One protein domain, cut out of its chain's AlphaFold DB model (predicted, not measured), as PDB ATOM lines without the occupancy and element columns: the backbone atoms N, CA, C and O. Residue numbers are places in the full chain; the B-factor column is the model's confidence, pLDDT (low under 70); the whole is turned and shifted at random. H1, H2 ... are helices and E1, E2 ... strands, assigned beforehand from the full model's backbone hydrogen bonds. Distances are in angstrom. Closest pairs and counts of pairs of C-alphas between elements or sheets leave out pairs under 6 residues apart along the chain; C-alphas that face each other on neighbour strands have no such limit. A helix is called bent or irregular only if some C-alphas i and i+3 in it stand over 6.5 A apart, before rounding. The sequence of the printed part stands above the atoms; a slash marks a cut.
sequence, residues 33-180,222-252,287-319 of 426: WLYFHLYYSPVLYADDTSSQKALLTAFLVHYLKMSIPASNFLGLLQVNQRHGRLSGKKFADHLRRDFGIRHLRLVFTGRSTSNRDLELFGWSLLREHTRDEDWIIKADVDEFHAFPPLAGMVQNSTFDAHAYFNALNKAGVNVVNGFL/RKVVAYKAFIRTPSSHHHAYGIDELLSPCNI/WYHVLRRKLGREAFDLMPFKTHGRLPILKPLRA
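Overview. This is residues 33 to 180, 222 to 252 and 287 to 319 of the 426 residues of a protein of Symbiodinium natans (UniProt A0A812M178). A strongly twisted sheet of six strands runs through the middle, with H2 and H3 over one face and H4 over the other, on the half made by E3, E2 and E1. H6 and H7 lie off the sheet, with the centre of H6 20.5 A from the mean of the C-alphas. The printed part has 212 residues, with seven named helices and seven named strands in the order E1 H1 H2 E2 H3 E3 H4 E4 E5 H5 E6 E7 H6 H7. The sheet is mixed, in the order E3 E2 E1 E4 E7 E6, and the class is mixed, helices and strands. The whole is compact, with a radius of gyration of the C-alphas of 17.9 A and spans of 52 by 47 by 27 A.

Along the chain. E1, residues 33 to 40, begins at C-alpha 33 (-15.850, -24.108, -20.444) and is 21.9 A long. H1 is residues 42 to 46, H2 50 to 65 (22.0 A), E2 73 to 80 (22.0 A), H3 85 to 99 (20.6 A), E3 103 to 109 (18.7 A) and H4 115 to 129 (21.5 A). E4 is residues 135 to 140, E5 143 to 146, H5 161 to 170, E6 175 to 180 and E7 222 to 228. H6 is residues 287 to 300, irregular, with C-alphas 294 and 297 9.1 A apart; H7, residues 305 to 308, ends at C-alpha 308 (-31.143, -36.463, -9.380).

Arrangement. E1 is parallel to E2 (N 38 and O 76, 2.9 A) and to E4 (N 35 and O 137, 2.8 A). E3 is parallel to E2 (N 105 and O 75, 2.9 A). E7 is antiparallel to E4 (N 136 and O 227, 2.8 A) and to E6 (N 176 and O 226, 2.8 A). E1, H1 H2, E2 and E2, H3, E3 are strand-helix-strand units, parallel neighbours joined through helices; E3, H4, E4 is a split one, with E2 and E1 between its strands; the three crossovers are right-handed. The sheet has helices on both faces, three layers: H2, whose height over the sheet is 10.8 A, lies over E1 and is on the same face as H3, whose height over the sheet is 9.5 A; H4, whose height over the sheet is 8.2 A, is on the opposite face. H5 only grazes the sheet; H1 is not on it. E5 pairs with no named strand. H4 and H6 only just touch, with 3 pairs of C-alphas within 8 A, the closest Leu 120 and Ala 299, 6.0 A. H6 and H7 are close but not clearly touching. In H1 to H5 every O i to N i+4 pair is within hydrogen-bond range, in H6 7 of 10; H7 is too short for one.

Size, cuts and confidence. The C-alphas farthest apart, Arg 82 and Gly 152, are 53.0 A apart. Residues 181 to 221 and 253 to 286 are not printed; the gaps between C-alphas are 6.3 A and 9.2 A. The link from E5 to H5 is long. Confidence is under 70 in 30 residues, among them 39 to 51 and 245 to 252.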
ATOM      1  N   TRP A  33     -17.133 -23.458 -20.688       90.69
ATOM      2  CA  TRP A  33     -15.850 -24.108 -20.444       90.69
ATOM      3  C   TRP A  33     -15.352 -24.835 -21.688       90.69
ATOM      4  O   TRP A  33     -16.122 -25.497 -22.387       90.69
ATOM      5  N   LEU A  34     -14.042 -24.772 -21.915       86.38
ATOM      6  CA  LEU A  34     -13.349 -25.644 -22.858       86.38
ATOM      7  C   LEU A  34     -12.685 -26.775 -22.077       86.38
ATOM      8  O   LEU A  34     -11.781 -26.528 -21.284       86.38
ATOM      9  N   TYR A  35     -13.110 -28.010 -22.314       85.62
ATOM     10  CA  TYR A  35     -12.442 -29.203 -21.820       85.62
ATOM     11  C   TYR A  35     -11.621 -29.838 -22.938       85.62
ATOM     12  O   TYR A  35     -12.154 -30.123 -24.013       85.62
ATOM     13  N   PHE A  36     -10.343 -30.094 -22.666       83.69
ATOM     14  CA  PHE A  36      -9.456 -30.737 -23.627       83.69
ATOM     15  C   PHE A  36      -8.538 -31.774 -22.990       83.69
ATOM     16  O   PHE A  36      -8.170 -31.695 -21.810       83.69
ATOM     17  N   HIS A  37      -8.157 -32.756 -23.800       77.00
ATOM     18  CA  HIS A  37      -7.210 -33.794 -23.429       77.00
ATOM     19  C   HIS A  37      -5.954 -33.701 -24.296       77.00
ATOM     20  O   HIS A  37      -6.033 -33.607 -25.518       77.00
ATOM     21  N   LEU A  38      -4.785 -33.716 -23.653       74.25
ATOM     22  CA  LEU A  38      -3.492 -33.656 -24.320       74.25
ATOM     23  C   LEU A  38      -2.592 -34.809 -23.880       74.25
ATOM     24  O   LEU A  38      -2.256 -34.935 -22.701       74.25
ATOM     25  N   TYR A  39      -2.133 -35.593 -24.854       58.84
ATOM     26  CA  TYR A  39      -1.108 -36.609 -24.658       58.84
ATOM     27  C   TYR A  39       0.298 -36.005 -24.773       58.84
ATOM     28  O   TYR A  39       0.689 -35.492 -25.819       58.84
ATOM     29  N   TYR A  40       1.084 -36.094 -23.702       48.34
ATOM     30  CA  TYR A  40       2.480 -35.674 -23.641       48.34
ATOM     31  C   TYR A  40       3.406 -36.892 -23.507       48.34
ATOM     32  O   TYR A  40       3.555 -37.487 -22.432       48.34
ATOM     33  N   SER A  41       4.068 -37.261 -24.610       41.28
ATOM     34  CA  SER A  41       5.109 -38.297 -24.626       41.28
ATOM     35  C   SER A  41       6.501 -37.681 -24.759       41.28
ATOM     36  O   SER A  41       6.847 -37.190 -25.820       41.28
ATOM     37  N   PRO A  42       7.365 -37.780 -23.746       37.50
ATOM     38  CA  PRO A  42       8.718 -37.236 -23.781       37.50
ATOM     39  C   PRO A  42       9.586 -37.809 -24.897       37.50
ATOM     40  O   PRO A  42      10.536 -37.154 -25.256       37.50
ATOM     41  N   VAL A  43       9.292 -38.989 -25.452       33.84
ATOM     42  CA  VAL A  43      10.032 -39.532 -26.611       33.84
ATOM     43  C   VAL A  43       9.563 -38.877 -27.910       33.84
ATOM     44  O   VAL A  43      10.372 -38.600 -28.782       33.84
ATOM     45  N   LEU A  44       8.275 -38.525 -27.995       36.78
ATOM     46  CA  LEU A  44       7.779 -37.628 -29.035       36.78
ATOM     47  C   LEU A  44       8.191 -36.173 -28.781       36.78
ATOM     48  O   LEU A  44       8.142 -35.421 -29.732       36.78
ATOM     49  N   TYR A  45       8.576 -35.793 -27.547       38.12
ATOM     50  CA  TYR A  45       8.931 -34.428 -27.112       38.12
ATOM     51  C   TYR A  45      10.422 -34.155 -26.852       38.12
ATOM     52  O   TYR A  45      10.778 -32.999 -26.635       38.12
ATOM     53  N   ALA A  46      11.293 -35.161 -26.884       34.34
ATOM     54  CA  ALA A  46      12.727 -35.008 -26.627       34.34
ATOM     55  C   ALA A  46      13.528 -34.753 -27.906       34.34
ATOM     56  O   ALA A  46      14.532 -34.055 -27.824       34.34
ATOM     57  N   ASP A  47      13.046 -35.220 -29.060       36.00
ATOM     58  CA  ASP A  47      13.575 -34.853 -30.373       36.00
ATOM     59  C   ASP A  47      12.547 -33.963 -31.098       36.00
ATOM     60  O   ASP A  47      11.529 -34.422 -31.606       36.00
ATOM     61  N   ASP A  48      12.800 -32.655 -31.084       40.91
ATOM     62  CA  ASP A  48      12.244 -31.656 -32.013       40.91
ATOM     63  C   ASP A  48      10.708 -31.402 -32.029       40.91
ATOM     64  O   ASP A  48      10.034 -31.370 -33.063       40.91
ATOM     65  N   THR A  49      10.124 -31.114 -30.857       49.53
ATOM     66  CA  THR A  49       8.686 -30.789 -30.666       49.53
ATOM     67  C   THR A  49       8.244 -29.360 -30.937       49.53
ATOM     68  O   THR A  49       7.414 -28.778 -30.229       49.53
ATOM     69  N   SER A  50       8.710 -28.800 -32.044       59.62
ATOM     70  CA  SER A  50       8.111 -27.582 -32.593       59.62
ATOM     71  C   SER A  50       6.635 -27.799 -32.969       59.62
ATOM     72  O   SER A  50       5.797 -26.952 -32.667       59.62
ATOM     73  N   SER A  51       6.293 -28.964 -33.527       65.44
ATOM     74  CA  SER A  51       4.976 -29.252 -34.110       65.44
ATOM     75  C   SER A  51       3.844 -29.359 -33.082       65.44
ATOM     76  O   SER A  51       2.864 -28.626 -33.179       65.44
ATOM     77  N   GLN A  52       3.964 -30.218 -32.060       71.25
ATOM     78  CA  GLN A  52       2.902 -30.410 -31.058       71.25
ATOM     79  C   GLN A  52       2.695 -29.170 -30.184       71.25
ATOM     80  O   GLN A  52       1.559 -28.803 -29.881       71.25
ATOM     81  N   LYS A  53       3.781 -28.465 -29.843       74.69
ATOM     82  CA  LYS A  53       3.687 -27.166 -29.173       74.69
ATOM     83  C   LYS A  53       3.016 -26.125 -30.071       74.69
ATOM     84  O   LYS A  53       2.177 -25.364 -29.587       74.69
ATOM     85  N   ALA A  54       3.360 -26.089 -31.360       82.25
ATOM     86  CA  ALA A  54       2.723 -25.197 -32.322       82.25
ATOM     87  C   ALA A  54       1.230 -25.501 -32.479       82.25
ATOM     88  O   ALA A  54       0.440 -24.563 -32.497       82.25
ATOM     89  N   LEU A  55       0.829 -26.774 -32.495       84.62
ATOM     90  CA  LEU A  55      -0.580 -27.162 -32.512       84.62
ATOM     91  C   LEU A  55      -1.314 -26.766 -31.262       84.62
ATOM     92  O   LEU A  55      -2.378 -26.181 -31.378       84.62
ATOM     93  N   LEU A  56      -0.771 -27.065 -30.085       85.81
ATOM     94  CA  LEU A  56      -1.433 -26.648 -28.862       85.81
ATOM     95  C   LEU A  56      -1.577 -25.126 -28.838       85.81
ATOM     96  O   LEU A  56      -2.636 -24.619 -28.502       85.81
ATOM     97  N   THR A  57      -0.552 -24.389 -29.264       86.56
ATOM     98  CA  THR A  57      -0.648 -22.930 -29.399       86.56
ATOM     99  C   THR A  57      -1.769 -22.543 -30.368       86.56
ATOM    100  O   THR A  57      -2.595 -21.702 -30.033       86.56
ATOM    101  N   ALA A  58      -1.848 -23.191 -31.531       88.44
ATOM    102  CA  ALA A  58      -2.896 -22.968 -32.522       88.44
ATOM    103  C   ALA A  58      -4.302 -23.284 -31.984       88.44
ATOM    104  O   ALA A  58      -5.237 -22.522 -32.212       88.44
ATOM    105  N   PHE A  59      -4.429 -24.375 -31.230       91.25
ATOM    106  CA  PHE A  59      -5.632 -24.812 -30.530       91.25
ATOM    107  C   PHE A  59      -6.083 -23.765 -29.516       91.25
ATOM    108  O   PHE A  59      -7.216 -23.294 -29.571       91.25
ATOM    109  N   LEU A  60      -5.181 -23.319 -28.640       90.88
ATOM    110  CA  LEU A  60      -5.494 -22.297 -27.647       90.88
ATOM    111  C   LEU A  60      -5.902 -20.981 -28.324       90.88
ATOM    112  O   LEU A  60      -6.924 -20.406 -27.960       90.88
ATOM    113  N   VAL A  61      -5.163 -20.535 -29.348       90.00
ATOM    114  CA  VAL A  61      -5.491 -19.322 -30.119       90.00
ATOM    115  C   VAL A  61      -6.859 -19.439 -30.795       90.00
ATOM    116  O   VAL A  61      -7.621 -18.475 -30.766       90.00
ATOM    117  N   HIS A  62      -7.201 -20.600 -31.366       91.56
ATOM    118  CA  HIS A  62      -8.507 -20.843 -31.988       91.56
ATOM    119  C   HIS A  62      -9.652 -20.601 -31.003       91.56
ATOM    120  O   HIS A  62     -10.534 -19.791 -31.274       91.56
ATOM    121  N   TYR A  63      -9.607 -21.223 -29.824       92.81
ATOM    122  CA  TYR A  63     -10.682 -21.080 -28.839       92.81
ATOM    123  C   TYR A  63     -10.681 -19.724 -28.117       92.81
ATOM    124  O   TYR A  63     -11.749 -19.224 -27.762       92.81
ATOM    125  N   LEU A  64      -9.520 -19.078 -27.964       90.94
ATOM    126  CA  LEU A  64      -9.442 -17.693 -27.484       90.94
ATOM    127  C   LEU A  64     -10.105 -16.716 -28.470       90.94
ATOM    128  O   LEU A  64     -10.838 -15.827 -28.042       90.94
ATOM    129  N   LYS A  65      -9.916 -16.906 -29.786       90.06
ATOM    130  CA  LYS A  65     -10.598 -16.120 -30.836       90.06
ATOM    131  C   LYS A  65     -12.117 -16.314 -30.842       90.06
ATOM    132  O   LYS A  65     -12.825 -15.444 -31.331       90.06
ATOM    133  N   MET A  66     -12.608 -17.420 -30.285       90.62
ATOM    134  CA  MET A  66     -14.038 -17.679 -30.078       90.62
ATOM    135  C   MET A  66     -14.582 -17.035 -28.791       90.62
ATOM    136  O   MET A  66     -15.685 -17.368 -28.358       90.62
ATOM    137  N   SER A  67     -13.815 -16.141 -28.159       92.06
ATOM    138  CA  SER A  67     -14.163 -15.445 -26.913       92.06
ATOM    139  C   SER A  67     -14.274 -16.350 -25.682       92.06
ATOM    140  O   SER A  67     -14.946 -15.992 -24.715       92.06
ATOM    141  N   ILE A  68     -13.611 -17.512 -25.669       92.00
ATOM    142  CA  ILE A  68     -13.538 -18.361 -24.472       92.00
ATOM    143  C   ILE A  68     -12.310 -17.940 -23.659       92.00
ATOM    144  O   ILE A  68     -11.191 -18.095 -24.149       92.00
ATOM    145  N   PRO A  69     -12.455 -17.435 -22.422       91.44
ATOM    146  CA  PRO A  69     -11.303 -17.006 -21.640       91.44
ATOM    147  C   PRO A  69     -10.474 -18.208 -21.184       91.44
ATOM    148  O   PRO A  69     -11.015 -19.248 -20.803       91.44
ATOM    149  N   ALA A  70      -9.151 -18.045 -21.131       91.69
ATOM    150  CA  ALA A  70      -8.240 -19.101 -20.686       91.69
ATOM    151  C   ALA A  70      -8.490 -19.570 -19.242       91.69
ATOM    152  O   ALA A  70      -8.197 -20.715 -18.895       91.69
ATOM    153  N   SER A  71      -9.079 -18.721 -18.393       91.19
ATOM    154  CA  SER A  71      -9.525 -19.109 -17.051       91.19
ATOM    155  C   SER A  71     -10.557 -20.239 -17.077       91.19
ATOM    156  O   SER A  71     -10.651 -20.988 -16.109       91.19
ATOM    157  N   ASN A  72     -11.306 -20.374 -18.177       94.56
ATOM    158  CA  ASN A  72     -12.350 -21.376 -18.361       94.56
ATOM    159  C   ASN A  72     -11.852 -22.620 -19.123       94.56
ATOM    160  O   ASN A  72     -12.646 -23.399 -19.657       94.56
ATOM    161  N   PHE A  73     -10.536 -22.813 -19.209       95.12
ATOM    162  CA  PHE A  73      -9.940 -23.980 -19.849       95.12
ATOM    163  C   PHE A  73      -9.675 -25.055 -18.788       95.12
ATOM    164  O   PHE A  73      -8.971 -24.814 -17.804       95.12
ATOM    165  N   LEU A  74     -10.232 -26.247 -19.001       94.69
ATOM    166  CA  LEU A  74     -10.051 -27.448 -18.190       94.69
ATOM    167  C   LEU A  74      -9.218 -28.454 -18.989       94.69
ATOM    168  O   LEU A  74      -9.711 -29.056 -19.940       94.69
ATOM    169  N   GLY A  75      -7.958 -28.646 -18.612       92.12
ATOM    170  CA  GLY A  75      -7.053 -29.518 -19.359       92.12
ATOM    171  C   GLY A  75      -6.610 -30.739 -18.567       92.12
ATOM    172  O   GLY A  75      -6.182 -30.629 -17.413       92.12
ATOM    173  N   LEU A  76      -6.643 -31.903 -19.213       90.75
ATOM    174  CA  LEU A  76      -5.886 -33.075 -18.784       90.75
ATOM    175  C   LEU A  76      -4.586 -33.153 -19.578       90.75
ATOM    176  O   LEU A  76      -4.612 -33.309 -20.797       90.75
ATOM    177  N   LEU A  77      -3.455 -33.087 -18.882       87.75
ATOM    178  CA  LEU A  77      -2.141 -33.306 -19.470       87.75
ATOM    179  C   LEU A  77      -1.646 -34.696 -19.070       87.75
ATOM    180  O   LEU A  77      -1.162 -34.899 -17.953       87.75
ATOM    181  N   GLN A  78      -1.791 -35.652 -19.980       85.31
ATOM    182  CA  GLN A  78      -1.310 -37.014 -19.810       85.31
ATOM    183  C   GLN A  78       0.205 -37.052 -20.007       85.31
ATOM    184  O   GLN A  78       0.700 -36.714 -21.070       85.31
ATOM    185  N   VAL A  79       0.955 -37.478 -18.995       81.00
ATOM    186  CA  VAL A  79       2.420 -37.490 -18.995       81.00
ATOM    187  C   VAL A  79       2.921 -38.914 -18.804       81.00
ATOM    188  O   VAL A  79       2.628 -39.544 -17.789       81.00
ATOM    189  N   ASN A  80       3.742 -39.410 -19.730       76.69
ATOM    190  CA  ASN A  80       4.394 -40.708 -19.552       76.69
ATOM    191  C   ASN A  80       5.344 -40.688 -18.335       76.69
ATOM    192  O   ASN A  80       6.310 -39.918 -18.293       76.69
ATOM    193  N   GLN A  81       5.088 -41.565 -17.358       72.50
ATOM    194  CA  GLN A  81       5.841 -41.637 -16.101       72.50
ATOM    195  C   GLN A  81       7.348 -41.846 -16.281       72.50
ATOM    196  O   GLN A  81       8.125 -41.282 -15.514       72.50
ATOM    197  N   ARG A  82       7.774 -42.630 -17.281       67.50
ATOM    198  CA  ARG A  82       9.177 -43.061 -17.413       67.50
ATOM    199  C   ARG A  82      10.134 -41.940 -17.807       67.50
ATOM    200  O   ARG A  82      11.308 -42.008 -17.469       67.50
ATOM    201  N   HIS A  83       9.639 -40.917 -18.498       60.38
ATOM    202  CA  HIS A  83      10.501 -39.904 -19.117       60.38
ATOM    203  C   HIS A  83      10.002 -38.462 -18.907       60.38
ATOM    204  O   HIS A  83      10.641 -37.511 -19.348       60.38
ATOM    205  N   GLY A  84       8.828 -38.276 -18.287       65.50
ATOM    206  CA  GLY A  84       8.032 -37.065 -18.513       65.50
ATOM    207  C   GLY A  84       7.701 -36.224 -17.304       65.50
ATOM    208  O   GLY A  84       7.161 -35.139 -17.477       65.50
ATOM    209  N   ARG A  85       7.989 -36.668 -16.076       74.12
ATOM    210  CA  ARG A  85       7.443 -35.978 -14.897       74.12
ATOM    211  C   ARG A  85       7.909 -34.526 -14.777       74.12
ATOM    212  O   ARG A  85       7.085 -33.635 -14.584       74.12
ATOM    213  N   LEU A  86       9.213 -34.281 -14.920       74.94
ATOM    214  CA  LEU A  86       9.770 -32.931 -14.833       74.94
ATOM    215  C   LEU A  86       9.410 -32.081 -16.060       74.94
ATOM    216  O   LEU A  86       9.063 -30.912 -15.911       74.94
ATOM    217  N   SER A  87       9.470 -32.658 -17.261       77.00
ATOM    218  CA  SER A  87       9.188 -31.944 -18.510       77.00
ATOM    219  C   SER A  87       7.698 -31.622 -18.668       77.00
ATOM    220  O   SER A  87       7.355 -30.480 -18.952       77.00
ATOM    221  N   GLY A  88       6.811 -32.556 -18.327       79.56
ATOM    222  CA  GLY A  88       5.368 -32.341 -18.246       79.56
ATOM    223  C   GLY A  88       4.980 -31.298 -17.194       79.56
ATOM    224  O   GLY A  88       4.110 -30.473 -17.456       79.56
ATOM    225  N   LYS A  89       5.663 -31.248 -16.036       84.38
ATOM    226  CA  LYS A  89       5.465 -30.163 -15.056       84.38
ATOM    227  C   LYS A  89       5.882 -28.804 -15.627       84.38
ATOM    228  O   LYS A  89       5.091 -27.872 -15.575       84.38
ATOM    229  N   LYS A  90       7.076 -28.699 -16.222       85.38
ATOM    230  CA  LYS A  90       7.536 -27.459 -16.877       85.38
ATOM    231  C   LYS A  90       6.574 -27.008 -17.977       85.38
ATOM    232  O   LYS A  90       6.311 -25.818 -18.108       85.38
ATOM    233  N   PHE A  91       6.038 -27.956 -18.743       82.69
ATOM    234  CA  PHE A  91       5.066 -27.679 -19.790       82.69
ATOM    235  C   PHE A  91       3.729 -27.197 -19.221       82.69
ATOM    236  O   PHE A  91       3.210 -26.178 -19.662       82.69
ATOM    237  N   ALA A  92       3.216 -27.847 -18.177       86.69
ATOM    238  CA  ALA A  92       2.061 -27.350 -17.438       86.69
ATOM    239  C   ALA A  92       2.290 -25.925 -16.919       86.69
ATOM    240  O   ALA A  92       1.437 -25.065 -17.099       86.69
ATOM    241  N   ASP A  93       3.449 -25.652 -16.321       89.44
ATOM    242  CA  ASP A  93       3.792 -24.329 -15.794       89.44
ATOM    243  C   ASP A  93       3.907 -23.274 -16.905       89.44
ATOM    244  O   ASP A  93       3.560 -22.116 -16.691       89.44
ATOM    245  N   HIS A  94       4.349 -23.661 -18.103       85.81
ATOM    246  CA  HIS A  94       4.295 -22.816 -19.295       85.81
ATOM    247  C   HIS A  94       2.845 -22.498 -19.692       85.81
ATOM    248  O   HIS A  94       2.516 -21.332 -19.861       85.81
ATOM    249  N   LEU A  95       1.949 -23.490 -19.738       87.44
ATOM    250  CA  LEU A  95       0.529 -23.257 -20.038       87.44
ATOM    251  C   LEU A  95      -0.160 -22.351 -19.013       87.44
ATOM    252  O   LEU A  95      -0.950 -21.482 -19.379       87.44
ATOM    253  N   ARG A  96       0.160 -22.520 -17.727       90.81
ATOM    254  CA  ARG A  96      -0.387 -21.663 -16.668       90.81
ATOM    255  C   ARG A  96       0.114 -20.226 -16.784       90.81
ATOM    256  O   ARG A  96      -0.686 -19.305 -16.666       90.81
ATOM    257  N   ARG A  97       1.421 -20.033 -16.988       91.31
ATOM    258  CA  ARG A  97       2.042 -18.698 -17.001       91.31
ATOM    259  C   ARG A  97       1.768 -17.933 -18.288       91.31
ATOM    260  O   ARG A  97       1.406 -16.766 -18.216       91.31
ATOM    261  N   ASP A  98       1.916 -18.587 -19.432       87.12
ATOM    262  CA  ASP A  98       1.969 -17.895 -20.721       87.12
ATOM    263  C   ASP A  98       0.582 -17.799 -21.367       87.12
ATOM    264  O   ASP A  98       0.322 -16.864 -22.117       87.12
ATOM    265  N   PHE A  99      -0.324 -18.729 -21.040       86.94
ATOM    266  CA  PHE A  99      -1.701 -18.732 -21.548       86.94
ATOM    267  C   PHE A  99      -2.754 -18.474 -20.467       86.94
ATOM    268  O   PHE A  99      -3.918 -18.311 -20.803       86.94
ATOM    269  N   GLY A 100      -2.394 -18.436 -19.179       91.50
ATOM    270  CA  GLY A 100      -3.349 -18.164 -18.096       91.50
ATOM    271  C   GLY A 100      -4.299 -19.323 -17.768       91.50
ATOM    272  O   GLY A 100      -5.312 -19.112 -17.099       91.50
ATOM    273  N   ILE A 101      -3.999 -20.549 -18.213       90.94
ATOM    274  CA  ILE A 101      -4.842 -21.725 -17.949       90.94
ATOM    275  C   ILE A 101      -4.743 -22.097 -16.470       90.94
ATOM    276  O   ILE A 101      -3.697 -22.541 -16.003       90.94
ATOM    277  N   ARG A 102      -5.834 -21.953 -15.713       90.94
ATOM    278  CA  ARG A 102      -5.824 -22.205 -14.259       90.94
ATOM    279  C   ARG A 102      -6.006 -23.680 -13.909       90.94
ATOM    280  O   ARG A 102      -5.345 -24.193 -13.004       90.94
ATOM    281  N   HIS A 103      -6.861 -24.378 -14.649       91.94
ATOM    282  CA  HIS A 103      -7.352 -25.707 -14.286       91.94
ATOM    283  C   HIS A 103      -6.722 -26.797 -15.155       91.94
ATOM    284  O   HIS A 103      -7.365 -27.410 -16.006       91.94
ATOM    285  N   LEU A 104      -5.432 -27.044 -14.928       90.88
ATOM    286  CA  LEU A 104      -4.691 -28.107 -15.601       90.88
ATOM    287  C   LEU A 104      -4.341 -29.227 -14.619       90.88
ATOM    288  O   LEU A 104      -3.640 -28.986 -13.630       90.88
ATOM    289  N   ARG A 105      -4.764 -30.456 -14.923       90.69
ATOM    290  CA  ARG A 105      -4.425 -31.657 -14.157       90.69
ATOM    291  C   ARG A 105      -3.385 -32.489 -14.896       90.69
ATOM    292  O   ARG A 105      -3.598 -32.912 -16.027       90.69
ATOM    293  N   LEU A 106      -2.270 -32.748 -14.220       88.31
ATOM    294  CA  LEU A 106      -1.248 -33.683 -14.682       88.31
ATOM    295  C   LEU A 106      -1.690 -35.108 -14.358       88.31
ATOM    296  O   LEU A 106      -1.892 -35.437 -13.190       88.31
ATOM    297  N   VAL A 107      -1.806 -35.953 -15.377       84.81
ATOM    298  CA  VAL A 107      -2.118 -37.374 -15.221       84.81
ATOM    299  C   VAL A 107      -0.886 -38.169 -15.605       84.81
ATOM    300  O   VAL A 107      -0.525 -38.265 -16.772       84.81
ATOM    301  N   PHE A 108      -0.205 -38.731 -14.614       80.62
ATOM    302  CA  PHE A 108       0.990 -39.525 -14.859       80.62
ATOM    303  C   PHE A 108       0.604 -40.940 -15.260       80.62
ATOM    304  O   PHE A 108       0.264 -41.755 -14.403       80.62
ATOM    305  N   THR A 109       0.689 -41.242 -16.549       75.44
ATOM    306  CA  THR A 109       0.268 -42.537 -17.076       75.44
ATOM    307  C   THR A 109       1.431 -43.506 -17.171       75.44
ATOM    308  O   THR A 109       2.511 -43.165 -17.664       75.44
ATOM    309  N   GLY A 110       1.204 -44.717 -16.668       73.25
ATOM    310  CA  GLY A 110       2.097 -45.858 -16.842       73.25
ATOM    311  C   GLY A 110       1.709 -46.681 -18.071       73.25
ATOM    312  O   GLY A 110       0.834 -46.293 -18.841       73.25
ATOM    313  N   ARG A 111       2.319 -47.865 -18.227       63.47
ATOM    314  CA  ARG A 111       1.957 -48.830 -19.287       63.47
ATOM    315  C   ARG A 111       0.509 -49.336 -19.192       63.47
ATOM    316  O   ARG A 111       0.014 -49.901 -20.155       63.47
ATOM    317  N   SER A 112      -0.141 -49.165 -18.044       60.25
ATOM    318  CA  SER A 112      -1.444 -49.747 -17.718       60.25
ATOM    319  C   SER A 112      -2.569 -48.723 -17.563       60.25
ATOM    320  O   SER A 112      -3.642 -49.099 -17.104       60.25
ATOM    321  N   THR A 113      -2.357 -47.440 -17.886       77.19
ATOM    322  CA  THR A 113      -3.461 -46.471 -17.815       77.19
ATOM    323  C   THR A 113      -4.438 -46.743 -18.946       77.19
ATOM    324  O   THR A 113      -4.098 -46.615 -20.120       77.19
ATOM    325  N   SER A 114      -5.655 -47.118 -18.579       82.50
ATOM    326  CA  SER A 114      -6.716 -47.409 -19.526       82.50
ATOM    327  C   SER A 114      -7.397 -46.121 -20.006       82.50
ATOM    328  O   SER A 114      -7.406 -45.102 -19.313       82.50
ATOM    329  N   ASN A 115      -8.066 -46.181 -21.162       80.00
ATOM    330  CA  ASN A 115      -8.982 -45.114 -21.594       80.00
ATOM    331  C   ASN A 115     -10.046 -44.804 -20.533       80.00
ATOM    332  O   ASN A 115     -10.523 -43.673 -20.437       80.00
ATOM    333  N   ARG A 116     -10.392 -45.806 -19.715       84.44
ATOM    334  CA  ARG A 116     -11.342 -45.655 -18.624       84.44
ATOM    335  C   ARG A 116     -10.813 -44.754 -17.513       84.44
ATOM    336  O   ARG A 116     -11.549 -43.898 -17.036       84.44
ATOM    337  N   ASP A 117      -9.547 -44.898 -17.142       87.00
ATOM    338  CA  ASP A 117      -8.926 -44.050 -16.119       87.00
ATOM    339  C   ASP A 117      -8.877 -42.589 -16.576       87.00
ATOM    340  O   ASP A 117      -9.213 -41.681 -15.820       87.00
ATOM    341  N   LEU A 118      -8.527 -42.354 -17.844       84.94
ATOM    342  CA  LEU A 118      -8.516 -41.014 -18.440       84.94
ATOM    343  C   LEU A 118      -9.905 -40.366 -18.418       84.94
ATOM    344  O   LEU A 118     -10.043 -39.194 -18.066       84.94
ATOM    345  N   GLU A 119     -10.945 -41.142 -18.720       87.12
ATOM    346  CA  GLU A 119     -12.336 -40.701 -18.626       87.12
ATOM    347  C   GLU A 119     -12.721 -40.333 -17.182       87.12
ATOM    348  O   GLU A 119     -13.305 -39.271 -16.959       87.12
ATOM    349  N   LEU A 120     -12.326 -41.140 -16.190       90.81
ATOM    350  CA  LEU A 120     -12.540 -40.851 -14.765       90.81
ATOM    351  C   LEU A 120     -11.822 -39.569 -14.315       90.81
ATOM    352  O   LEU A 120     -12.408 -38.736 -13.610       90.81
ATOM    353  N   PHE A 121     -10.573 -39.360 -14.745       90.81
ATOM    354  CA  PHE A 121      -9.843 -38.121 -14.466       90.81
ATOM    355  C   PHE A 121     -10.521 -36.905 -15.101       90.81
ATOM    356  O   PHE A 121     -10.578 -35.845 -14.477       90.81
ATOM    357  N   GLY A 122     -11.069 -37.060 -16.305       91.19
ATOM    358  CA  GLY A 122     -11.798 -36.001 -16.998       91.19
ATOM    359  C   GLY A 122     -13.096 -35.641 -16.299       91.19
ATOM    360  O   GLY A 122     -13.373 -34.472 -16.046       91.19
ATOM    361  N   TRP A 123     -13.885 -36.645 -15.926       93.38
ATOM    362  CA  TRP A 123     -15.170 -36.428 -15.267       93.38
ATOM    363  C   TRP A 123     -15.038 -35.885 -13.852       93.38
ATOM    364  O   TRP A 123     -15.873 -35.080 -13.444       93.38
ATOM    365  N   SER A 124     -13.999 -36.283 -13.114       93.94
ATOM    366  CA  SER A 124     -13.696 -35.676 -11.814       93.94
ATOM    367  C   SER A 124     -13.296 -34.209 -11.966       93.94
ATOM    368  O   SER A 124     -13.859 -33.371 -11.269       93.94
ATOM    369  N   LEU A 125     -12.440 -33.870 -12.939       92.81
ATOM    370  CA  LEU A 125     -12.087 -32.475 -13.228       92.81
ATOM    371  C   LEU A 125     -13.318 -31.628 -13.593       92.81
ATOM    372  O   LEU A 125     -13.490 -30.528 -13.074       92.81
ATOM    373  N   LEU A 126     -14.205 -32.153 -14.447       93.88
ATOM    374  CA  LEU A 126     -15.468 -31.490 -14.786       93.88
ATOM    375  C   LEU A 126     -16.337 -31.281 -13.542       93.88
ATOM    376  O   LEU A 126     -16.844 -30.186 -13.322       93.88
ATOM    377  N   ARG A 127     -16.493 -32.307 -12.701       92.69
ATOM    378  CA  ARG A 127     -17.289 -32.223 -11.469       92.69
ATOM    379  C   ARG A 127     -16.744 -31.190 -10.476       92.69
ATOM    380  O   ARG A 127     -17.529 -30.577  -9.766       92.69
ATOM    381  N   GLU A 128     -15.429 -31.018 -10.405       93.12
ATOM    382  CA  GLU A 128     -14.784 -30.075  -9.482       93.12
ATOM    383  C   GLU A 128     -14.936 -28.608  -9.898       93.12
ATOM    384  O   GLU A 128     -14.903 -27.724  -9.042       93.12
ATOM    385  N   HIS A 129     -15.075 -28.333 -11.198       93.38
ATOM    386  CA  HIS A 129     -14.966 -26.968 -11.724       93.38
ATOM    387  C   HIS A 129     -16.212 -26.449 -12.434       93.38
ATOM    388  O   HIS A 129     -16.296 -25.252 -12.697       93.38
ATOM    389  N   THR A 130     -17.183 -27.309 -12.727       93.81
ATOM    390  CA  THR A 130     -18.372 -26.936 -13.500       93.81
ATOM    391  C   THR A 130     -19.634 -27.146 -12.679       93.81
ATOM    392  O   THR A 130     -19.710 -28.041 -11.837       93.81
ATOM    393  N   ARG A 131     -20.634 -26.300 -12.915       93.50
ATOM    394  CA  ARG A 131     -22.001 -26.496 -12.416       93.50
ATOM    395  C   ARG A 131     -22.827 -27.173 -13.491       93.50
ATOM    396  O   ARG A 131     -22.546 -26.969 -14.661       93.50
ATOM    397  N   ASP A 132     -23.890 -27.869 -13.101       92.69
ATOM    398  CA  ASP A 132     -24.785 -28.605 -14.008       92.69
ATOM    399  C   ASP A 132     -25.210 -27.798 -15.254       92.69
ATOM    400  O   ASP A 132     -25.217 -28.335 -16.362       92.69
ATOM    401  N   GLU A 133     -25.495 -26.503 -15.091       94.69
ATOM    402  CA  GLU A 133     -25.957 -25.622 -16.174       94.69
ATOM    403  C   GLU A 133     -24.853 -25.045 -17.064       94.69
ATOM    404  O   GLU A 133     -25.153 -24.409 -18.077       94.69
ATOM    405  N   ASP A 134     -23.585 -25.235 -16.716       96.06
ATOM    406  CA  ASP A 134     -22.480 -24.743 -17.528       96.06
ATOM    407  C   ASP A 134     -22.395 -25.511 -18.862       96.06
ATOM    408  O   ASP A 134     -22.765 -26.681 -18.959       96.06
ATOM    409  N   TRP A 135     -21.901 -24.862 -19.912       97.75
ATOM    410  CA  TRP A 135     -21.614 -25.501 -21.195       97.75
ATOM    411  C   TRP A 135     -20.182 -26.012 -21.233       97.75
ATOM    412  O   TRP A 135     -19.254 -25.304 -20.853       97.75
ATOM    413  N   ILE A 136     -20.008 -27.227 -21.746       97.31
ATOM    414  CA  ILE A 136     -18.714 -27.857 -21.982       97.31
ATOM    415  C   ILE A 136     -18.528 -28.003 -23.483       97.31
ATOM    416  O   ILE A 136     -19.276 -28.740 -24.120       97.31
ATOM    417  N   ILE A 137     -17.518 -27.349 -24.043       96.81
ATOM    418  CA  ILE A 137     -16.965 -27.710 -25.349       96.81
ATOM    419  C   ILE A 137     -15.909 -28.777 -25.092       96.81
ATOM    420  O   ILE A 137     -14.992 -28.542 -24.308       96.81
ATOM    421  N   LYS A 138     -16.039 -29.946 -25.718       94.38
ATOM    422  CA  LYS A 138     -15.099 -31.054 -25.530       94.38
ATOM    423  C   LYS A 138     -14.331 -31.318 -26.808       94.38
ATOM    424  O   LYS A 138     -14.910 -31.871 -27.736       94.38
ATOM    425  N   ALA A 139     -13.059 -30.952 -26.817       90.50
ATOM    426  CA  ALA A 139     -12.199 -31.066 -27.983       90.50
ATOM    427  C   ALA A 139     -10.907 -31.812 -27.644       90.50
ATOM    428  O   ALA A 139     -10.317 -31.589 -26.584       90.50
ATOM    429  N   ASP A 140     -10.459 -32.670 -28.553       87.81
ATOM    430  CA  ASP A 140      -9.087 -33.169 -28.546       87.81
ATOM    431  C   ASP A 140      -8.170 -32.118 -29.197       87.81
ATOM    432  O   ASP A 140      -8.623 -31.284 -29.978       87.81
ATOM    433  N   VAL A 141      -6.882 -32.072 -28.844       85.62
ATOM    434  CA  VAL A 141      -6.002 -30.954 -29.267       85.62
ATOM    435  C   VAL A 141      -5.760 -30.914 -30.786       85.62
ATOM    436  O   VAL A 141      -5.408 -29.868 -31.331       85.62
ATOM    437  N   ASP A 142      -5.970 -32.028 -31.480       84.94
ATOM    438  CA  ASP A 142      -5.960 -32.149 -32.940       84.94
ATOM    439  C   ASP A 142      -7.349 -31.973 -33.589       84.94
ATOM    440  O   ASP A 142      -7.460 -32.031 -34.816       84.94
ATOM    441  N   GLU A 143      -8.387 -31.710 -32.792       89.50
ATOM    442  CA  GLU A 143      -9.782 -31.542 -33.198       89.50
ATOM    443  C   GLU A 143     -10.270 -30.102 -32.936       89.50
ATOM    444  O   GLU A 143     -10.407 -29.652 -31.800       89.50
ATOM    445  N   PHE A 144     -10.562 -29.350 -33.999       91.06
ATOM    446  CA  PHE A 144     -10.948 -27.938 -33.925       91.06
ATOM    447  C   PHE A 144     -12.407 -27.747 -34.294       91.06
ATOM    448  O   PHE A 144     -12.840 -28.134 -35.373       91.06
ATOM    449  N   HIS A 145     -13.176 -27.073 -33.452       91.69
ATOM    450  CA  HIS A 145     -14.606 -26.926 -33.707       91.69
ATOM    451  C   HIS A 145     -14.955 -25.630 -34.435       91.69
ATOM    452  O   HIS A 145     -14.507 -24.550 -34.049       91.69
ATOM    453  N   ALA A 146     -15.842 -25.741 -35.421       90.31
ATOM    454  CA  ALA A 146     -16.633 -24.644 -35.959       90.31
ATOM    455  C   ALA A 146     -18.120 -24.941 -35.751       90.31
ATOM    456  O   ALA A 146     -18.599 -26.039 -36.037       90.31
ATOM    457  N   PHE A 147     -18.852 -23.961 -35.235       90.94
ATOM    458  CA  PHE A 147     -20.276 -24.096 -34.955       90.94
ATOM    459  C   PHE A 147     -21.106 -23.514 -36.104       90.94
ATOM    460  O   PHE A 147     -20.689 -22.523 -36.712       90.94
ATOM    461  N   PRO A 148     -22.269 -24.110 -36.422       86.38
ATOM    462  CA  PRO A 148     -23.125 -23.594 -37.478       86.38
ATOM    463  C   PRO A 148     -23.698 -22.231 -37.061       86.38
ATOM    464  O   PRO A 148     -23.916 -22.003 -35.871       86.38
ATOM    465  N   PRO A 149     -23.996 -21.322 -38.001       84.94
ATOM    466  CA  PRO A 149     -24.783 -20.142 -37.668       84.94
ATOM    467  C   PRO A 149     -26.174 -20.557 -37.170       84.94
ATOM    468  O   PRO A 149     -26.775 -21.504 -37.685       84.94
ATOM    469  N   LEU A 150     -26.701 -19.838 -36.180       86.19
ATOM    470  CA  LEU A 150     -28.099 -19.973 -35.769       86.19
ATOM    471  C   LEU A 150     -28.956 -18.973 -36.545       86.19
ATOM    472  O   LEU A 150     -28.502 -17.875 -36.865       86.19
ATOM    473  N   ALA A 151     -30.208 -19.340 -36.825       81.25
ATOM    474  CA  ALA A 151     -31.151 -18.441 -37.480       81.25
ATOM    475  C   ALA A 151     -31.269 -17.122 -36.694       81.25
ATOM    476  O   ALA A 151     -31.495 -17.131 -35.484       81.25
ATOM    477  N   GLY A 152     -31.090 -15.994 -37.385       75.75
ATOM    478  CA  GLY A 152     -31.128 -14.660 -36.778       75.75
ATOM    479  C   GLY A 152     -29.826 -14.199 -36.110       75.75
ATOM    480  O   GLY A 152     -29.780 -13.071 -35.626       75.75
ATOM    481  N   MET A 153     -28.760 -15.008 -36.098       78.88
ATOM    482  CA  MET A 153     -27.421 -14.524 -35.752       78.88
ATOM    483  C   MET A 153     -26.726 -14.001 -37.010       78.88
ATOM    484  O   MET A 153     -26.479 -14.758 -37.947       78.88
ATOM    485  N   VAL A 154     -26.392 -12.709 -37.022       69.31
ATOM    486  CA  VAL A 154     -25.548 -12.125 -38.071       69.31
ATOM    487  C   VAL A 154     -24.158 -12.747 -37.952       69.31
ATOM    488  O   VAL A 154     -23.534 -12.679 -36.891       69.31
ATOM    489  N   GLN A 155     -23.677 -13.369 -39.029       61.16
ATOM    490  CA  GLN A 155     -22.282 -13.787 -39.122       61.16
ATOM    491  C   GLN A 155     -21.414 -12.537 -39.282       61.16
ATOM    492  O   GLN A 155     -21.099 -12.111 -40.388       61.16
ATOM    493  N   ASN A 156     -21.037 -11.927 -38.162       61.47
ATOM    494  CA  ASN A 156     -19.909 -11.006 -38.160       61.47
ATOM    495  C   ASN A 156     -18.620 -11.801 -38.449       61.47
ATOM    496  O   ASN A 156     -18.582 -13.023 -38.297       61.47
ATOM    497  N   SER A 157     -17.540 -11.112 -38.820       66.00
ATOM    498  CA  SER A 157     -16.241 -11.723 -39.156       66.00
ATOM    499  C   SER A 157     -15.609 -12.558 -38.028       66.00
ATOM    500  O   SER A 157     -14.654 -13.291 -38.270       66.00
ATOM    501  N   THR A 158     -16.117 -12.464 -36.796       76.31
ATOM    502  CA  THR A 158     -15.637 -13.215 -35.629       76.31
ATOM    503  C   THR A 158     -16.792 -13.925 -34.927       76.31
ATOM    504  O   THR A 158     -17.750 -13.285 -34.494       76.31
ATOM    505  N   PHE A 159     -16.687 -15.248 -34.785       87.12
ATOM    506  CA  PHE A 159     -17.642 -16.062 -34.033       87.12
ATOM    507  C   PHE A 159     -17.568 -15.748 -32.532       87.12
ATOM    508  O   PHE A 159     -16.516 -15.917 -31.919       87.12
ATOM    509  N   ASP A 160     -18.691 -15.349 -31.932       90.06
ATOM    510  CA  ASP A 160     -18.815 -15.156 -30.485       90.06
ATOM    511  C   ASP A 160     -19.502 -16.369 -29.840       90.06
ATOM    512  O   ASP A 160     -20.720 -16.564 -29.964       90.06
ATOM    513  N   ALA A 161     -18.724 -17.181 -29.118       91.88
ATOM    514  CA  ALA A 161     -19.259 -18.357 -28.451       91.88
ATOM    515  C   ALA A 161     -20.286 -17.998 -27.366       91.88
ATOM    516  O   ALA A 161     -21.269 -18.719 -27.198       91.88
ATOM    517  N   HIS A 162     -20.124 -16.878 -26.655       91.38
ATOM    518  CA  HIS A 162     -21.064 -16.490 -25.605       91.38
ATOM    519  C   HIS A 162     -22.448 -16.188 -26.182       91.38
ATOM    520  O   HIS A 162     -23.452 -16.707 -25.686       91.38
ATOM    521  N   ALA A 163     -22.515 -15.403 -27.259       91.44
ATOM    522  CA  ALA A 163     -23.767 -15.134 -27.963       91.44
ATOM    523  C   ALA A 163     -24.419 -16.428 -28.483       91.44
ATOM    524  O   ALA A 163     -25.621 -16.636 -28.297       91.44
ATOM    525  N   TYR A 164     -23.616 -17.329 -29.059       93.94
ATOM    526  CA  TYR A 164     -24.083 -18.609 -29.586       93.94
ATOM    527  C   TYR A 164     -24.694 -19.511 -28.502       93.94
ATOM    528  O   TYR A 164     -25.847 -19.931 -28.614       93.94
ATOM    529  N   PHE A 165     -23.976 -19.769 -27.404       95.25
ATOM    530  CA  PHE A 165     -24.476 -20.638 -26.330       95.25
ATOM    531  C   PHE A 165     -25.637 -20.008 -25.543       95.25
ATOM    532  O   PHE A 165     -26.518 -20.729 -25.072       95.25
ATOM    533  N   ASN A 166     -25.722 -18.674 -25.481       94.25
ATOM    534  CA  ASN A 166     -26.911 -17.977 -24.981       94.25
ATOM    535  C   ASN A 166     -28.152 -18.249 -25.840       94.25
ATOM    536  O   ASN A 166     -29.240 -18.471 -25.303       94.25
ATOM    537  N   ALA A 167     -28.012 -18.235 -27.165       94.25
ATOM    538  CA  ALA A 167     -29.111 -18.561 -28.066       94.25
ATOM    539  C   ALA A 167     -29.535 -20.036 -27.933       94.25
ATOM    540  O   ALA A 167     -30.732 -20.320 -27.891       94.25
ATOM    541  N   LEU A 168     -28.582 -20.960 -27.755       95.44
ATOM    542  CA  LEU A 168     -28.888 -22.369 -27.476       95.44
ATOM    543  C   LEU A 168     -29.655 -22.560 -26.160       95.44
ATOM    544  O   LEU A 168     -30.631 -23.311 -26.137       95.44
ATOM    545  N   ASN A 169     -29.268 -21.848 -25.095       95.44
ATOM    546  CA  ASN A 169     -30.001 -21.852 -23.825       95.44
ATOM    547  C   ASN A 169     -31.463 -21.424 -24.022       95.44
ATOM    548  O   ASN A 169     -32.372 -22.111 -23.562       95.44
ATOM    549  N   LYS A 170     -31.699 -20.326 -24.756       94.56
ATOM    550  CA  LYS A 170     -33.056 -19.841 -25.070       94.56
ATOM    551  C   LYS A 170     -33.867 -20.856 -25.879       94.56
ATOM    552  O   LYS A 170     -35.069 -20.971 -25.672       94.56
ATOM    553  N   ALA A 171     -33.212 -21.606 -26.763       93.81
ATOM    554  CA  ALA A 171     -33.831 -22.667 -27.553       93.81
ATOM    555  C   ALA A 171     -34.029 -23.987 -26.776       93.81
ATOM    556  O   ALA A 171     -34.554 -24.950 -27.333       93.81
ATOM    557  N   GLY A 172     -33.598 -24.066 -25.511       95.12
ATOM    558  CA  GLY A 172     -33.682 -25.282 -24.701       95.12
ATOM    559  C   GLY A 172     -32.774 -26.419 -25.181       95.12
ATOM    560  O   GLY A 172     -32.999 -27.572 -24.814       95.12
ATOM    561  N   VAL A 173     -31.764 -26.114 -25.999       95.38
ATOM    562  CA  VAL A 173     -30.779 -27.081 -26.498       95.38
ATOM    563  C   VAL A 173     -29.770 -27.390 -25.392       95.38
ATOM    564  O   VAL A 173     -29.338 -26.489 -24.677       95.38
ATOM    565  N   ASN A 174     -29.367 -28.655 -25.254       96.31
ATOM    566  CA  ASN A 174     -28.367 -29.070 -24.258       96.31
ATOM    567  C   ASN A 174     -27.249 -29.972 -24.808       96.31
ATOM    568  O   ASN A 174     -26.318 -30.303 -24.073       96.31
ATOM    569  N   VAL A 175     -27.307 -30.333 -26.093       95.88
ATOM    570  CA  VAL A 175     -26.267 -31.088 -26.806       95.88
ATOM    571  C   VAL A 175     -26.063 -30.475 -28.188       95.88
ATOM    572  O   VAL A 175     -27.026 -30.168 -28.884       95.88
ATOM    573  N   VAL A 176     -24.811 -30.328 -28.610       95.19
ATOM    574  CA  VAL A 176     -24.438 -29.960 -29.977       95.19
ATOM    575  C   VAL A 176     -23.667 -31.122 -30.581       95.19
ATOM    576  O   VAL A 176     -22.571 -31.466 -30.129       95.19
ATOM    577  N   ASN A 177     -24.257 -31.724 -31.609       94.25
ATOM    578  CA  ASN A 177     -23.604 -32.746 -32.409       94.25
ATOM    579  C   ASN A 177     -22.785 -32.094 -33.524       94.25
ATOM    580  O   ASN A 177     -23.051 -30.966 -33.940       94.25
ATOM    581  N   GLY A 178     -21.808 -32.824 -34.031       91.69
ATOM    582  CA  GLY A 178     -21.010 -32.419 -35.168       91.69
ATOM    583  C   GLY A 178     -20.473 -33.599 -35.958       91.69
ATOM    584  O   GLY A 178     -20.606 -34.757 -35.552       91.69
ATOM    585  N   PHE A 179     -19.865 -33.269 -37.088       90.81
ATOM    586  CA  PHE A 179     -19.192 -34.208 -37.971       90.81
ATOM    587  C   PHE A 179     -17.717 -33.869 -38.077       90.81
ATOM    588  O   PHE A 179     -17.345 -32.707 -38.247       90.81
ATOM    589  N   LEU A 180     -16.896 -34.902 -37.981       89.62
ATOM    590  CA  LEU A 180     -15.468 -34.818 -38.167       89.62
ATOM    591  C   LEU A 180     -15.147 -34.697 -39.660       89.62
ATOM    592  O   LEU A 180     -15.588 -35.515 -40.466       89.62
ATOM    593  N   ARG A 222     -19.080 -39.020 -36.275       89.88
ATOM    594  CA  ARG A 222     -20.024 -38.257 -35.458       89.88
ATOM    595  C   ARG A 222     -19.373 -37.921 -34.129       89.88
ATOM    596  O   ARG A 222     -18.741 -38.765 -33.493       89.88
ATOM    597  N   LYS A 223     -19.568 -36.688 -33.683       90.81
ATOM    598  CA  LYS A 223     -19.030 -36.178 -32.425       90.81
ATOM    599  C   LYS A 223     -20.107 -35.416 -31.671       90.81
ATOM    600  O   LYS A 223     -20.929 -34.723 -32.258       90.81
ATOM    601  N   VAL A 224     -20.057 -35.491 -30.352       93.38
ATOM    602  CA  VAL A 224     -20.671 -34.518 -29.457       93.38
ATOM    603  C   VAL A 224     -19.606 -33.464 -29.182       93.38
ATOM    604  O   VAL A 224     -18.638 -33.723 -28.466       93.38
ATOM    605  N   VAL A 225     -19.764 -32.287 -29.785       95.12
ATOM    606  CA  VAL A 225     -18.755 -31.217 -29.735       95.12
ATOM    607  C   VAL A 225     -18.961 -30.278 -28.549       95.12
ATOM    608  O   VAL A 225     -17.999 -29.701 -28.036       95.12
ATOM    609  N   ALA A 226     -20.208 -30.134 -28.091       96.81
ATOM    610  CA  ALA A 226     -20.545 -29.381 -26.894       96.81
ATOM    611  C   ALA A 226     -21.783 -29.953 -26.194       96.81
ATOM    612  O   ALA A 226     -22.668 -30.518 -26.837       96.81
ATOM    613  N   TYR A 227     -21.855 -29.818 -24.873       97.31
ATOM    614  CA  TYR A 227     -22.972 -30.309 -24.065       97.31
ATOM    615  C   TYR A 227     -23.088 -29.556 -22.735       97.31
ATOM    616  O   TYR A 227     -22.103 -29.021 -22.229       97.31
ATOM    617  N   LYS A 228     -24.284 -29.541 -22.140       96.44
ATOM    618  CA  LYS A 228     -24.492 -29.050 -20.769       96.44
ATOM    619  C   LYS A 228     -23.812 -29.957 -19.751       96.44
ATOM    620  O   LYS A 228     -23.883 -31.176 -19.863       96.44
ATOM    621  N   ALA A 229     -23.204 -29.390 -18.721       95.44
ATOM    622  CA  ALA A 229     -22.378 -30.097 -17.752       95.44
ATOM    623  C   ALA A 229     -23.140 -31.088 -16.857       95.44
ATOM    624  O   ALA A 229     -22.492 -31.864 -16.163       95.44
ATOM    625  N   PHE A 230     -24.472 -31.159 -16.882       93.62
ATOM    626  CA  PHE A 230     -25.200 -32.303 -16.313       93.62
ATOM    627  C   PHE A 230     -25.137 -33.571 -17.196       93.62
ATOM    628  O   PHE A 230     -25.504 -34.664 -16.756       93.62
ATOM    629  N   ILE A 231     -24.655 -33.448 -18.435       93.69
ATOM    630  CA  ILE A 231     -24.441 -34.524 -19.410       93.69
ATOM    631  C   ILE A 231     -22.972 -34.964 -19.356       93.69
ATOM    632  O   ILE A 231     -22.064 -34.201 -19.013       93.69
ATOM    633  N   ARG A 232     -22.716 -36.231 -19.682       92.25
ATOM    634  CA  ARG A 232     -21.362 -36.771 -19.847       92.25
ATOM    635  C   ARG A 232     -21.243 -37.481 -21.183       92.25
ATOM    636  O   ARG A 232     -22.218 -38.011 -21.711       92.25
ATOM    637  N   THR A 233     -20.023 -37.508 -21.692       91.44
ATOM    638  CA  THR A 233     -19.629 -38.224 -22.905       91.44
ATOM    639  C   THR A 233     -18.434 -39.125 -22.568       91.44
ATOM    640  O   THR A 233     -17.634 -38.754 -21.694       91.44
ATOM    641  N   PRO A 234     -18.274 -40.285 -23.233       87.62
ATOM    642  CA  PRO A 234     -17.056 -41.091 -23.120       87.62
ATOM    643  C   PRO A 234     -15.848 -40.307 -23.634       87.62
ATOM    644  O   PRO A 234     -16.021 -39.276 -24.285       87.62
ATOM    645  N   SER A 235     -14.625 -40.786 -23.397       83.62
ATOM    646  CA  SER A 235     -13.395 -40.135 -23.889       83.62
ATOM    647  C   SER A 235     -13.473 -39.778 -25.378       83.62
ATOM    648  O   SER A 235     -13.280 -38.618 -25.710       83.62
ATOM    649  N   SER A 236     -13.924 -40.710 -26.222       81.06
ATOM    650  CA  SER A 236     -14.078 -40.543 -27.675       81.06
ATOM    651  C   SER A 236     -15.229 -39.641 -28.130       81.06
ATOM    652  O   SER A 236     -15.351 -39.363 -29.318       81.06
ATOM    653  N   HIS A 237     -16.068 -39.170 -27.200       89.06
ATOM    654  CA  HIS A 237     -17.146 -38.194 -27.399       89.06
ATOM    655  C   HIS A 237     -18.084 -38.420 -28.603       89.06
ATOM    656  O   HIS A 237     -18.795 -37.507 -28.998       89.06
ATOM    657  N   HIS A 238     -18.198 -39.646 -29.125       87.06
ATOM    658  CA  HIS A 238     -19.136 -39.989 -30.210       87.06
ATOM    659  C   HIS A 238     -20.614 -40.026 -29.785       87.06
ATOM    660  O   HIS A 238     -21.506 -40.080 -30.626       87.06
ATOM    661  N   HIS A 239     -20.898 -40.049 -28.481       87.94
ATOM    662  CA  HIS A 239     -22.263 -40.057 -27.954       87.94
ATOM    663  C   HIS A 239     -22.357 -39.356 -26.599       87.94
ATOM    664  O   HIS A 239     -21.373 -39.239 -25.870       87.94
ATOM    665  N   ALA A 240     -23.565 -38.926 -26.248       90.38
ATOM    666  CA  ALA A 240     -23.903 -38.396 -24.935       90.38
ATOM    667  C   ALA A 240     -24.662 -39.444 -24.112       90.38
ATOM    668  O   ALA A 240     -25.464 -40.211 -24.644       90.38
ATOM    669  N   TYR A 241     -24.423 -39.475 -22.802       88.19
ATOM    670  CA  TYR A 241     -25.196 -40.300 -21.881       88.19
ATOM    671  C   TYR A 241     -26.476 -39.574 -21.462       88.19
ATOM    672  O   TYR A 241     -26.427 -38.580 -20.741       88.19
ATOM    673  N   GLY A 242     -27.620 -40.103 -21.892       85.12
ATOM    674  CA  GLY A 242     -28.948 -39.604 -21.548       85.12
ATOM    675  C   GLY A 242     -30.042 -40.332 -22.324       85.12
ATOM    676  O   GLY A 242     -29.783 -41.344 -22.977       85.12
ATOM    677  N   ILE A 243     -31.265 -39.823 -22.223       79.31
ATOM    678  CA  ILE A 243     -32.423 -40.278 -22.994       79.31
ATOM    679  C   ILE A 243     -32.609 -39.291 -24.138       79.31
ATOM    680  O   ILE A 243     -32.865 -38.119 -23.889       79.31
ATOM    681  N   ASP A 244     -32.459 -39.742 -25.375       75.00
ATOM    682  CA  ASP A 244     -32.663 -38.885 -26.540       75.00
ATOM    683  C   ASP A 244     -34.161 -38.625 -26.760       75.00
ATOM    684  O   ASP A 244     -34.946 -39.565 -26.876       75.00
ATOM    685  N   GLU A 245     -34.566 -37.352 -26.770       60.72
ATOM    686  CA  GLU A 245     -35.961 -36.948 -26.984       60.72
ATOM    687  C   GLU A 245     -36.430 -37.213 -28.423       60.72
ATOM    688  O   GLU A 245     -37.611 -37.473 -28.650       60.72
ATOM    689  N   LEU A 246     -35.511 -37.177 -29.395       51.12
ATOM    690  CA  LEU A 246     -35.808 -37.380 -30.814       51.12
ATOM    691  C   LEU A 246     -35.801 -38.862 -31.205       51.12
ATOM    692  O   LEU A 246     -36.453 -39.251 -32.175       51.12
ATOM    693  N   LEU A 247     -35.092 -39.703 -30.449       51.94
ATOM    694  CA  LEU A 247     -35.055 -41.149 -30.656       51.94
ATOM    695  C   LEU A 247     -35.974 -41.842 -29.639       51.94
ATOM    696  O   LEU A 247     -35.544 -42.326 -28.593       51.94
ATOM    697  N   SER A 248     -37.258 -41.904 -30.004       39.41
ATOM    698  CA  SER A 248     -38.319 -42.738 -29.409       39.41
ATOM    699  C   SER A 248     -37.806 -44.141 -28.978       39.41
ATOM    700  O   SER A 248     -36.847 -44.648 -29.573       39.41
ATOM    701  N   PRO A 249     -38.425 -44.825 -27.985       41.31
ATOM    702  CA  PRO A 249     -37.777 -45.798 -27.086       41.31
ATOM    703  C   PRO A 249     -37.178 -47.069 -27.715       41.31
ATOM    704  O   PRO A 249     -36.563 -47.864 -27.004       41.31
ATOM    705  N   CYS A 250     -37.297 -47.267 -29.026       39.91
ATOM    706  CA  CYS A 250     -36.672 -48.371 -29.749       39.91
ATOM    707  C   CYS A 250     -35.218 -48.099 -30.183       39.91
ATOM    708  O   CYS A 250     -34.540 -49.044 -30.581       39.91
ATOM    709  N   ASN A 251     -34.721 -46.857 -30.086       40.91
ATOM    710  CA  ASN A 251     -33.406 -46.469 -30.617       40.91
ATOM    711  C   ASN A 251     -32.438 -45.853 -29.594       40.91
ATOM    712  O   ASN A 251     -31.485 -45.181 -29.989       40.91
ATOM    713  N   ILE A 252     -32.590 -46.149 -28.295       50.03
ATOM    714  CA  ILE A 252     -31.467 -45.967 -27.358       50.03
ATOM    715  C   ILE A 252     -30.347 -46.895 -27.842       50.03
ATOM    716  O   ILE A 252     -30.461 -48.119 -27.857       50.03
ATOM    717  N   TRP A 287     -32.761 -48.167 -17.596       76.25
ATOM    718  CA  TRP A 287     -31.619 -47.530 -18.249       76.25
ATOM    719  C   TRP A 287     -30.597 -46.975 -17.262       76.25
ATOM    720  O   TRP A 287     -29.397 -47.100 -17.490       76.25
ATOM    721  N   TYR A 288     -31.045 -46.447 -16.125       82.12
ATOM    722  CA  TYR A 288     -30.166 -46.054 -15.029       82.12
ATOM    723  C   TYR A 288     -29.344 -47.248 -14.511       82.12
ATOM    724  O   TYR A 288     -28.125 -47.147 -14.358       82.12
ATOM    725  N   HIS A 289     -29.978 -48.408 -14.296       83.50
ATOM    726  CA  HIS A 289     -29.283 -49.632 -13.876       83.50
ATOM    727  C   HIS A 289     -28.335 -50.173 -14.951       83.50
ATOM    728  O   HIS A 289     -27.214 -50.577 -14.635       83.50
ATOM    729  N   VAL A 290     -28.759 -50.152 -16.214       82.19
ATOM    730  CA  VAL A 290     -27.938 -50.543 -17.364       82.19
ATOM    731  C   VAL A 290     -26.691 -49.670 -17.463       82.19
ATOM    732  O   VAL A 290     -25.581 -50.193 -17.558       82.19
ATOM    733  N   LEU A 291     -26.853 -48.348 -17.379       83.94
ATOM    734  CA  LEU A 291     -25.743 -47.409 -17.447       83.94
ATOM    735  C   LEU A 291     -24.796 -47.592 -16.257       83.94
ATOM    736  O   LEU A 291     -23.586 -47.650 -16.451       83.94
ATOM    737  N   ARG A 292     -25.328 -47.783 -15.042       87.50
ATOM    738  CA  ARG A 292     -24.522 -48.105 -13.855       87.50
ATOM    739  C   ARG A 292     -23.712 -49.386 -14.028       87.50
ATOM    740  O   ARG A 292     -22.550 -49.420 -13.637       87.50
ATOM    741  N   ARG A 293     -24.295 -50.435 -14.617       86.38
ATOM    742  CA  ARG A 293     -23.583 -51.693 -14.889       86.38
ATOM    743  C   ARG A 293     -22.495 -51.499 -15.941       86.38
ATOM    744  O   ARG A 293     -21.381 -51.962 -15.733       86.38
ATOM    745  N   LYS A 294     -22.808 -50.801 -17.036       84.31
ATOM    746  CA  LYS A 294     -21.866 -50.524 -18.128       84.31
ATOM    747  C   LYS A 294     -20.678 -49.688 -17.660       84.31
ATOM    748  O   LYS A 294     -19.545 -49.963 -18.032       84.31
ATOM    749  N   LEU A 295     -20.945 -48.656 -16.868       86.81
ATOM    750  CA  LEU A 295     -19.914 -47.742 -16.394       86.81
ATOM    751  C   LEU A 295     -19.141 -48.290 -15.184       86.81
ATOM    752  O   LEU A 295     -18.057 -47.801 -14.866       86.81
ATOM    753  N   GLY A 296     -19.688 -49.272 -14.478       90.38
ATOM    754  CA  GLY A 296     -19.191 -49.621 -13.156       90.38
ATOM    755  C   GLY A 296     -19.463 -48.511 -12.137       90.38
ATOM    756  O   GLY A 296     -19.971 -47.430 -12.447       90.38
ATOM    757  N   ARG A 297     -19.152 -48.797 -10.871       91.81
ATOM    758  CA  ARG A 297     -19.532 -47.937  -9.746       91.81
ATOM    759  C   ARG A 297     -18.841 -46.574  -9.781       91.81
ATOM    760  O   ARG A 297     -19.516 -45.563  -9.649       91.81
ATOM    761  N   GLU A 298     -17.528 -46.549  -9.977       91.94
ATOM    762  CA  GLU A 298     -16.718 -45.334  -9.823       91.94
ATOM    763  C   GLU A 298     -17.123 -44.231 -10.800       91.94
ATOM    764  O   GLU A 298     -17.412 -43.108 -10.398       91.94
ATOM    765  N   ALA A 299     -17.231 -44.553 -12.086       89.06
ATOM    766  CA  ALA A 299     -17.582 -43.546 -13.078       89.06
ATOM    767  C   ALA A 299     -19.051 -43.136 -12.992       89.06
ATOM    768  O   ALA A 299     -19.395 -41.981 -13.235       89.06
ATOM    769  N   PHE A 300     -19.927 -44.075 -12.629       90.50
ATOM    770  CA  PHE A 300     -21.322 -43.755 -12.368       90.50
ATOM    771  C   PHE A 300     -21.465 -42.804 -11.172       90.50
ATOM    772  O   PHE A 300     -22.316 -41.920 -11.180       90.50
ATOM    773  N   ASP A 301     -20.587 -42.920 -10.176       91.75
ATOM    774  CA  ASP A 301     -20.541 -42.027  -9.019       91.75
ATOM    775  C   ASP A 301     -20.079 -40.598  -9.359       91.75
ATOM    776  O   ASP A 301     -20.293 -39.682  -8.558       91.75
ATOM    777  N   LEU A 302     -19.511 -40.396 -10.552       91.31
ATOM    778  CA  LEU A 302     -19.150 -39.095 -11.121       91.31
ATOM    779  C   LEU A 302     -20.233 -38.509 -12.045       91.31
ATOM    780  O   LEU A 302     -20.071 -37.384 -12.523       91.31
ATOM    781  N   MET A 303     -21.327 -39.233 -12.301       89.31
ATOM    782  CA  MET A 303     -22.427 -38.731 -13.123       89.31
ATOM    783  C   MET A 303     -23.230 -37.661 -12.370       89.31
ATOM    784  O   MET A 303     -23.705 -37.941 -11.267       89.31
ATOM    785  N   PRO A 304     -23.469 -36.476 -12.966       87.06
ATOM    786  CA  PRO A 304     -24.260 -35.413 -12.336       87.06
ATOM    787  C   PRO A 304     -25.660 -35.875 -11.934       87.06
ATOM    788  O   PRO A 304     -26.145 -35.581 -10.852       87.06
ATOM    789  N   PHE A 305     -26.291 -36.703 -12.764       82.69
ATOM    790  CA  PHE A 305     -27.644 -37.192 -12.529       82.69
ATOM    791  C   PHE A 305     -27.770 -38.324 -11.502       82.69
ATOM    792  O   PHE A 305     -28.886 -38.764 -11.214       82.69
ATOM    793  N   LYS A 306     -26.664 -38.800 -10.915       83.19
ATOM    794  CA  LYS A 306     -26.735 -39.746  -9.793       83.19
ATOM    795  C   LYS A 306     -27.496 -39.137  -8.611       83.19
ATOM    796  O   LYS A 306     -28.262 -39.844  -7.963       83.19
ATOM    797  N   THR A 307     -27.297 -37.847  -8.334       75.94
ATOM    798  CA  THR A 307     -28.007 -37.126  -7.263       75.94
ATOM    799  C   THR A 307     -29.482 -36.927  -7.600       75.94
ATOM    800  O   THR A 307     -30.332 -37.029  -6.722       75.94
ATOM    801  N   HIS A 308     -29.789 -36.719  -8.882       74.88
ATOM    802  CA  HIS A 308     -31.143 -36.463  -9.380       74.88
ATOM    803  C   HIS A 308     -31.993 -37.733  -9.550       74.88
ATOM    804  O   HIS A 308     -33.201 -37.641  -9.754       74.88
ATOM    805  N   GLY A 309     -31.381 -38.923  -9.514       79.12
ATOM    806  CA  GLY A 309     -32.072 -40.215  -9.619       79.12
ATOM    807  C   GLY A 309     -32.730 -40.501 -10.978       79.12
ATOM    808  O   GLY A 309     -33.470 -41.477 -11.103       79.12
ATOM    809  N   ARG A 310     -32.475 -39.676 -12.002       82.44
ATOM    810  CA  ARG A 310     -33.075 -39.781 -13.344       82.44
ATOM    811  C   ARG A 310     -32.075 -39.392 -14.422       82.44
ATOM    812  O   ARG A 310     -31.355 -38.421 -14.246       82.44
ATOM    813  N   LEU A 311     -32.049 -40.109 -15.543       84.94
ATOM    814  CA  LEU A 311     -31.204 -39.739 -16.683       84.94
ATOM    815  C   LEU A 311     -31.650 -38.395 -17.290       84.94
ATOM    816  O   LEU A 311     -32.852 -38.119 -17.313       84.94
ATOM    817  N   PRO A 312     -30.714 -37.570 -17.794       89.19
ATOM    818  CA  PRO A 312     -31.057 -36.328 -18.467       89.19
ATOM    819  C   PRO A 312     -31.732 -36.623 -19.807       89.19
ATOM    820  O   PRO A 312     -31.367 -37.577 -20.498       89.19
ATOM    821  N   ILE A 313     -32.690 -35.779 -20.182       89.50
ATOM    822  CA  ILE A 313     -33.266 -35.778 -21.526       89.50
ATOM    823  C   ILE A 313     -32.330 -34.971 -22.427       89.50
ATOM    824  O   ILE A 313     -32.022 -33.815 -22.123       89.50
ATOM    825  N   LEU A 314     -31.855 -35.581 -23.507       91.50
ATOM    826  CA  LEU A 314     -30.999 -34.945 -24.497       91.50
ATOM    827  C   LEU A 314     -31.873 -34.184 -25.494       91.50
ATOM    828  O   LEU A 314     -32.800 -34.740 -26.077       91.50
ATOM    829  N   LYS A 315     -31.527 -32.916 -25.691       93.56
ATOM    830  CA  LYS A 315     -32.151 -31.954 -26.595       93.56
ATOM    831  C   LYS A 315     -31.087 -31.486 -27.583       93.56
ATOM    832  O   LYS A 315     -30.457 -30.445 -27.353       93.56
ATOM    833  N   PRO A 316     -30.787 -32.299 -28.610       92.50
ATOM    834  CA  PRO A 316     -29.717 -31.993 -29.543       92.50
ATOM    835  C   PRO A 316     -30.088 -30.817 -30.452       92.50
ATOM    836  O   PRO A 316     -31.238 -30.663 -30.868       92.50
ATOM    837  N   LEU A 317     -29.092 -30.004 -30.801       91.62
ATOM    838  CA  LEU A 317     -29.209 -29.046 -31.891       91.62
ATOM    839  C   LEU A 317     -29.468 -29.803 -33.201       91.62
ATOM    840  O   LEU A 317     -28.797 -30.792 -33.493       91.62
ATOM    841  N   ARG A 318     -30.431 -29.324 -33.997       87.50
ATOM    842  CA  ARG A 318     -30.757 -29.922 -35.304       87.50
ATOM    843  C   ARG A 318     -29.661 -29.700 -36.347       87.50
ATOM    844  O   ARG A 318     -29.458 -30.547 -37.206       87.50
ATOM    845  N   ALA A 319     -28.988 -28.554 -36.281       87.00
ATOM    846  CA  ALA A 319     -27.817 -28.262 -37.096       87.00
ATOM    847  C   ALA A 319     -26.571 -28.936 -36.508       87.00
ATOM    848  O   ALA A 319     -26.440 -29.074 -35.290       87.00
TER     849      ALA A 319